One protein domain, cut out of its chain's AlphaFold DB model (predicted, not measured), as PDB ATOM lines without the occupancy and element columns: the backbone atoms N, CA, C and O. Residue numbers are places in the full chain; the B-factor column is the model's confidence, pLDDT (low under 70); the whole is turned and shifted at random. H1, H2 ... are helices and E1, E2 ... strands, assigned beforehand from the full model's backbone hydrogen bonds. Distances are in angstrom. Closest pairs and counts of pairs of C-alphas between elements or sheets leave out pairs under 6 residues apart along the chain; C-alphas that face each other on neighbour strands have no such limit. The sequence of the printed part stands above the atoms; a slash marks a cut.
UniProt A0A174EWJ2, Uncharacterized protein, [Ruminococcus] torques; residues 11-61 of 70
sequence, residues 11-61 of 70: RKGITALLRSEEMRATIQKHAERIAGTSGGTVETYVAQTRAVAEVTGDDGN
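What this domain is: This is residues 11 to 61 of the 70 residues of an uncharacterized protein of [Ruminococcus] torques (UniProt A0A174EWJ2). A long helix, H2, packs along a hairpin of two antiparallel strands, E1 and E2; the short helix H1 lies at one end and the tail, residues 57 to 61, at the other. The 51 printed residues hold H1, H2, E1 and E2 in that order, class mixed. The whole is a loose rod of 42 by 18 by 11 A, with a radius of gyration of the C-alphas of 12.6 A.

How they stand to each other: H1, residues 11 to 18, and H2, residues 21 to 38, are close but not clearly touching; their closest C-alphas, of Leu 17 and Met 23, are 6.7 A apart. They run the same way at a steep tilt of 43 degrees. In both, every O i to N i+4 pair is within hydrogen-bond range. The closest C-alphas of H2 and E2, residues 51 to 56, are those of Ile 27 and Ala 53, 5.9 A. E2 and E1, residues 41 to 46, form an antiparallel hairpin; N 43 and O 54, 3.0 A, are within hydrogen-bond range.

Where its parts are: H1 begins at C-alpha 11 (187.365, 260.114, 233.380). H2 is 25.8 A long, E1 17.3 A. E2 ends at C-alpha 56 (174.995, 259.713, 205.420).

The domain as a whole: The farthest C-alphas, of Lys 12 and Gly 60, are 42.5 A apart. The printed part has no cut, its three links are tight, and no printed residue is under 70.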
ATOM      1  N   ARG A  11     188.672 259.859 234.011       90.06
ATOM      2  CA  ARG A  11     187.365 260.114 233.380       90.06
ATOM      3  C   ARG A  11     187.180 261.572 232.951       90.06
ATOM      4  O   ARG A  11     186.680 261.811 231.860       90.06
ATOM      5  N   LYS A  12     187.593 262.542 233.777       91.06
ATOM      6  CA  LYS A  12     187.478 263.974 233.444       91.06
ATOM      7  C   LYS A  12     188.345 264.336 232.235       91.06
ATOM      8  O   LYS A  12     187.869 265.031 231.346       91.06
ATOM      9  N   GLY A  13     189.575 263.823 232.185       90.31
ATOM     10  CA  GLY A  13     190.506 264.028 231.076       90.31
ATOM     11  C   GLY A  13     189.996 263.434 229.765       90.31
ATOM     12  O   GLY A  13     190.043 264.111 228.744       90.31
ATOM     13  N   ILE A  14     189.426 262.224 229.792       90.88
ATOM     14  CA  ILE A  14     188.786 261.631 228.608       90.88
ATOM     15  C   ILE A  14     187.596 262.474 228.150       90.88
ATOM     16  O   ILE A  14     187.496 262.790 226.970       90.88
ATOM     17  N   THR A  15     186.714 262.893 229.062       91.25
ATOM     18  CA  THR A  15     185.577 263.746 228.692       91.25
ATOM     19  C   THR A  15     186.029 265.074 228.081       91.25
ATOM     20  O   THR A  15     185.415 265.532 227.120       91.25
ATOM     21  N   ALA A  16     187.090 265.688 228.615       91.69
ATOM     22  CA  ALA A  16     187.664 266.912 228.062       91.69
ATOM     23  C   ALA A  16     188.257 266.676 226.666       91.69
ATOM     24  O   ALA A  16     187.952 267.432 225.752       91.69
ATOM     25  N   LEU A  17     189.015 265.589 226.483       91.88
ATOM     26  CA  LEU A  17     189.563 265.188 225.187       91.88
ATOM     27  C   LEU A  17     188.456 264.991 224.141       91.88
ATOM     28  O   LEU A  17     188.549 265.524 223.046       91.88
ATOM     29  N   LEU A  18     187.383 264.272 224.481       93.19
ATOM     30  CA  LEU A  18     186.264 264.031 223.562       93.19
ATOM     31  C   LEU A  18     185.533 265.318 223.152       93.19
ATOM     32  O   LEU A  18     184.916 265.355 222.092       93.19
ATOM     33  N   ARG A  19     185.580 266.358 223.993       91.62
ATOM     34  CA  ARG A  19     184.969 267.673 223.743       91.62
ATOM     35  C   ARG A  19     185.946 268.693 223.161       91.62
ATOM     36  O   ARG A  19     185.518 269.814 222.893       91.62
ATOM     37  N   SER A  20     187.218 268.332 222.995       93.06
ATOM     38  CA  SER A  20     188.241 269.259 222.528       93.06
ATOM     39  C   SER A  20     188.011 269.634 221.065       93.06
ATOM     40  O   SER A  20     187.438 268.863 220.284       93.06
ATOM     41  N   GLU A  21     188.444 270.837 220.693       93.06
ATOM     42  CA  GLU A  21     188.340 271.306 219.312       93.06
ATOM     43  C   GLU A  21     189.203 270.464 218.378       93.06
ATOM     44  O   GLU A  21     188.772 270.132 217.279       93.06
ATOM     45  N   GLU A  22     190.375 270.022 218.836       94.00
ATOM     46  CA  GLU A  22     191.266 269.161 218.062       94.00
ATOM     47  C   GLU A  22     190.625 267.805 217.772       94.00
ATOM     48  O   GLU A  22     190.723 267.305 216.648       94.00
ATOM     49  N   MET A  23     189.938 267.209 218.754       93.94
ATOM     50  CA  MET A  23     189.230 265.945 218.546       93.94
ATOM     51  C   MET A  23     188.085 266.126 217.549       93.94
ATOM     52  O   MET A  23     187.966 265.337 216.613       93.94
ATOM     53  N   ARG A  24     187.295 267.199 217.695       91.62
ATOM     54  CA  ARG A  24     186.215 267.555 216.760       91.62
ATOM     55  C   ARG A  24     186.733 267.771 215.340       91.62
ATOM     56  O   ARG A  24     186.214 267.161 214.412       91.62
ATOM     57  N   ALA A  25     187.789 268.561 215.173       93.62
ATOM     58  CA  ALA A  25     188.411 268.811 213.876       93.62
ATOM     59  C   ALA A  25     188.962 267.522 213.247       93.62
ATOM     60  O   ALA A  25     188.819 267.302 212.046       93.62
ATOM     61  N   THR A  26     189.550 266.637 214.058       94.38
ATOM     62  CA  THR A  26     190.103 265.361 213.585       94.38
ATOM     63  C   THR A  26     189.015 264.446 213.026       94.38
ATOM     64  O   THR A  26     189.174 263.913 211.924       94.38
ATOM     65  N   ILE A  27     187.906 264.272 213.756       93.94
ATOM     66  CA  ILE A  27     186.803 263.410 213.308       93.94
ATOM     67  C   ILE A  27     186.027 264.035 212.141       93.94
ATOM     68  O   ILE A  27     185.685 263.320 211.202       93.94
ATOM     69  N   GLN A  28     185.836 265.361 212.149       94.31
ATOM     70  CA  GLN A  28     185.195 266.112 211.066       94.31
ATOM     71  C   GLN A  28     185.977 265.935 209.764       94.31
ATOM     72  O   GLN A  28     185.417 265.498 208.764       94.31
ATOM     73  N   LYS A  29     187.297 266.159 209.795       94.38
ATOM     74  CA  LYS A  29     188.176 265.984 208.631       94.38
ATOM     75  C   LYS A  29     188.101 264.570 208.050       94.38
ATOM     76  O   LYS A  29     188.146 264.388 206.835       94.38
ATOM     77  N   HIS A  30     188.028 263.552 208.908       92.00
ATOM     78  CA  HIS A  30     187.885 262.168 208.457       92.00
ATOM     79  C   HIS A  30     186.540 261.922 207.772       92.00
ATOM     80  O   HIS A  30     186.505 261.301 206.711       92.00
ATOM     81  N   ALA A  31     185.457 262.433 208.349       93.25
ATOM     82  CA  ALA A  31     184.121 262.304 207.787       93.25
ATOM     83  C   ALA A  31     183.967 263.065 206.462       93.25
ATOM     84  O   ALA A  31     183.468 262.503 205.490       93.25
ATOM     85  N   GLU A  32     184.492 264.287 206.373       94.12
ATOM     86  CA  GLU A  32     184.521 265.084 205.140       94.12
ATOM     87  C   GLU A  32     185.307 264.396 204.022       94.12
ATOM     88  O   GLU A  32     184.884 264.423 202.870       94.12
ATOM     89  N   ARG A  33     186.414 263.712 204.341       92.31
ATOM     90  CA  ARG A  33     187.156 262.904 203.359       92.31
ATOM     91  C   ARG A  33     186.297 261.773 202.784       92.31
ATOM     92  O   ARG A  33     186.314 261.543 201.573       92.31
ATOM     93  N   ILE A  34     185.563 261.064 203.641       90.88
ATOM     94  CA  ILE A  34     184.675 259.964 203.236       90.88
ATOM     95  C   ILE A  34     183.525 260.509 202.375       90.88
ATOM     96  O   ILE A  34     183.280 259.993 201.280       90.88
ATOM     97  N   ALA A  35     182.883 261.591 202.827       90.94
ATOM     98  CA  ALA A  35     181.793 262.255 202.118       90.94
ATOM     99  C   ALA A  35     182.239 262.827 200.764       90.94
ATOM    100  O   ALA A  35     181.576 262.609 199.757       90.94
ATOM    101  N   GLY A  36     183.395 263.493 200.701       86.38
ATOM    102  CA  GLY A  36     183.934 264.072 199.467       86.38
ATOM    103  C   GLY A  36     184.298 263.033 198.403       86.38
ATOM    104  O   GLY A  36     184.283 263.343 197.216       86.38
ATOM    105  N   THR A  37     184.580 261.792 198.807       80.62
ATOM    106  CA  THR A  37     184.885 260.694 197.873       80.62
ATOM    107  C   THR A  37     183.622 260.082 197.256       80.62
ATOM    108  O   THR A  37     183.682 259.576 196.139       80.62
ATOM    109  N   SER A  38     182.493 260.106 197.971       78.31
ATOM    110  CA  SER A  38     181.313 259.287 197.635       78.31
ATOM    111  C   SER A  38     180.004 260.072 197.507       78.31
ATOM    112  O   SER A  38     178.989 259.488 197.148       78.31
ATOM    113  N   GLY A  39     180.009 261.369 197.821       78.12
ATOM    114  CA  GLY A  39     178.797 262.140 198.083       78.12
ATOM    115  C   GLY A  39     178.209 261.807 199.460       78.12
ATOM    116  O   GLY A  39     178.196 260.654 199.890       78.12
ATOM    117  N   GLY A  40     177.749 262.820 200.193       87.38
ATOM    118  CA  GLY A  40     177.104 262.620 201.490       87.38
ATOM    119  C   GLY A  40     177.101 263.866 202.365       87.38
ATOM    120  O   GLY A  40     177.834 264.824 202.122       87.38
ATOM    121  N   THR A  41     176.268 263.837 203.397       92.25
ATOM    122  CA  THR A  41     176.203 264.853 204.447       92.25
ATOM    123  C   THR A  41     176.971 264.377 205.670       92.25
ATOM    124  O   THR A  41     176.932 263.196 206.015       92.25
ATOM    125  N   VAL A  42     177.674 265.304 206.319       94.56
ATOM    126  CA  VAL A  42     178.475 265.038 207.517       94.56
ATOM    127  C   VAL A  42     177.823 265.700 208.719       94.56
ATOM    128  O   VAL A  42     177.516 266.890 208.676       94.56
ATOM    129  N   GLU A  43     177.695 264.951 209.808       93.81
ATOM    130  CA  GLU A  43     177.312 265.474 211.116       93.81
ATOM    131  C   GLU A  43     178.313 265.011 212.179       93.81
ATOM    132  O   GLU A  43     178.760 263.864 212.179       93.81
ATOM    133  N   THR A  44     178.688 265.899 213.103       92.19
ATOM    134  CA  THR A  44     179.563 265.552 214.229       92.19
ATOM    135  C   THR A  44     178.955 265.948 215.564       92.19
ATOM    136  O   THR A  44     178.435 267.047 215.749       92.19
ATOM    137  N   TYR A  45     179.061 265.049 216.542       91.69
ATOM    138  CA  TYR A  45     178.566 265.278 217.895       91.69
ATOM    139  C   TYR A  45     179.391 264.535 218.946       91.69
ATOM    140  O   TYR A  45     180.162 263.619 218.662       91.69
ATOM    141  N   VAL A  46     179.235 264.938 220.206       91.12
ATOM    142  CA  VAL A  46     179.895 264.288 221.343       91.12
ATOM    143  C   VAL A  46     178.836 263.622 222.209       91.12
ATOM    144  O   VAL A  46     178.049 264.296 222.870       91.12
ATOM    145  N   ALA A  47     178.826 262.291 222.206       90.19
ATOM    146  CA  ALA A  47     177.994 261.483 223.086       90.19
ATOM    147  C   ALA A  47     178.643 261.332 224.475       90.19
ATOM    148  O   ALA A  47     179.716 261.863 224.760       90.19
ATOM    149  N   GLN A  48     178.003 260.570 225.363       86.69
ATOM    150  CA  GLN A  48     178.437 260.439 226.757       86.69
ATOM    151  C   GLN A  48     179.868 259.896 226.923       86.69
ATOM    152  O   GLN A  48     180.581 260.321 227.833       86.69
ATOM    153  N   THR A  49     180.285 258.954 226.078       89.75
ATOM    154  CA  THR A  49     181.579 258.258 226.196       89.75
ATOM    155  C   THR A  49     182.368 258.211 224.889       89.75
ATOM    156  O   THR A  49     183.389 257.531 224.819       89.75
ATOM    157  N   ARG A  50     181.907 258.912 223.846       91.38
ATOM    158  CA  ARG A  50     182.506 258.884 222.505       91.38
ATOM    159  C   ARG A  50     182.261 260.188 221.754       91.38
ATOM    160  O   ARG A  50     181.226 260.822 221.948       91.38
ATOM    161  N   ALA A  51     183.188 260.546 220.876       93.94
ATOM    162  CA  ALA A  51     182.980 261.546 219.840       93.94
ATOM    163  C   ALA A  51     182.566 260.803 218.564       93.94
ATOM    164  O   ALA A  51     183.133 259.753 218.257       93.94
ATOM    165  N   VAL A  52     181.535 261.291 217.886       94.38
ATOM    166  CA  VAL A  52     180.920 260.625 216.739       94.38
ATOM    167  C   VAL A  52     180.971 261.561 215.547       94.38
ATOM    168  O   VAL A  52     180.659 262.745 215.667       94.38
ATOM    169  N   ALA A  53     181.365 261.002 214.411       93.88
ATOM    170  CA  ALA A  53     181.159 261.600 213.110       93.88
ATOM    171  C   ALA A  53     180.313 260.633 212.288       93.88
ATOM    172  O   ALA A  53     180.641 259.450 212.183       93.88
ATOM    173  N   GLU A  54     179.215 261.139 211.761       93.94
ATOM    174  CA  GLU A  54     178.267 260.406 210.947       93.94
ATOM    175  C   GLU A  54     178.348 260.929 209.517       93.94
ATOM    176  O   GLU A  54     178.427 262.137 209.286       93.94
ATOM    177  N   VAL A  55     178.384 260.001 208.562       93.88
ATOM    178  CA  VAL A  55     178.335 260.314 207.137       93.88
ATOM    179  C   VAL A  55     177.174 259.548 206.541       93.88
ATOM    180  O   VAL A  55     177.178 258.316 206.537       93.88
ATOM    181  N   THR A  56     176.191 260.281 206.039       93.12
ATOM    182  CA  THR A  56     174.995 259.713 205.420       93.12
ATOM    183  C   THR A  56     174.931 260.089 203.955       93.12
ATOM    184  O   THR A  56     175.225 261.216 203.563       93.12
ATOM    185  N   GLY A  57     174.510 259.144 203.133       90.94
ATOM    186  CA  GLY A  57     174.340 259.330 201.705       90.94
ATOM    187  C   GLY A  57     173.926 258.012 201.080       90.94
ATOM    188  O   GLY A  57     174.262 256.941 201.588       90.94
ATOM    189  N   ASP A  58     173.178 258.106 199.996       88.56
ATOM    190  CA  ASP A  58     172.782 256.956 199.205       88.56
ATOM    191  C   ASP A  58     173.010 257.298 197.740       88.56
ATOM    192  O   ASP A  58     172.328 258.140 197.159       88.56
ATOM    193  N   ASP A  59     174.041 256.682 197.176       88.50
ATOM    194  CA  ASP A  59     174.384 256.784 195.764       88.50
ATOM    195  C   ASP A  59     173.940 255.540 194.975       88.50
ATOM    196  O   ASP A  59     174.333 255.368 193.819       88.50
ATOM    197  N   GLY A  60     173.189 254.628 195.610       91.75
ATOM    198  CA  GLY A  60     172.782 253.335 195.059       91.75
ATOM    199  C   GLY A  60     173.923 252.331 194.853       91.75
ATOM    200  O   GLY A  60     173.678 251.213 194.405       91.75
ATOM    201  N   ASN A  61     175.171 252.692 195.176       92.12
ATOM    202  CA  ASN A  61     176.368 251.897 194.883       92.12
ATOM    203  C   ASN A  61     177.204 251.563 196.126       92.12
ATOM    204  O   ASN A  61     178.285 250.964 196.001       92.12
TER     205      ASN A  61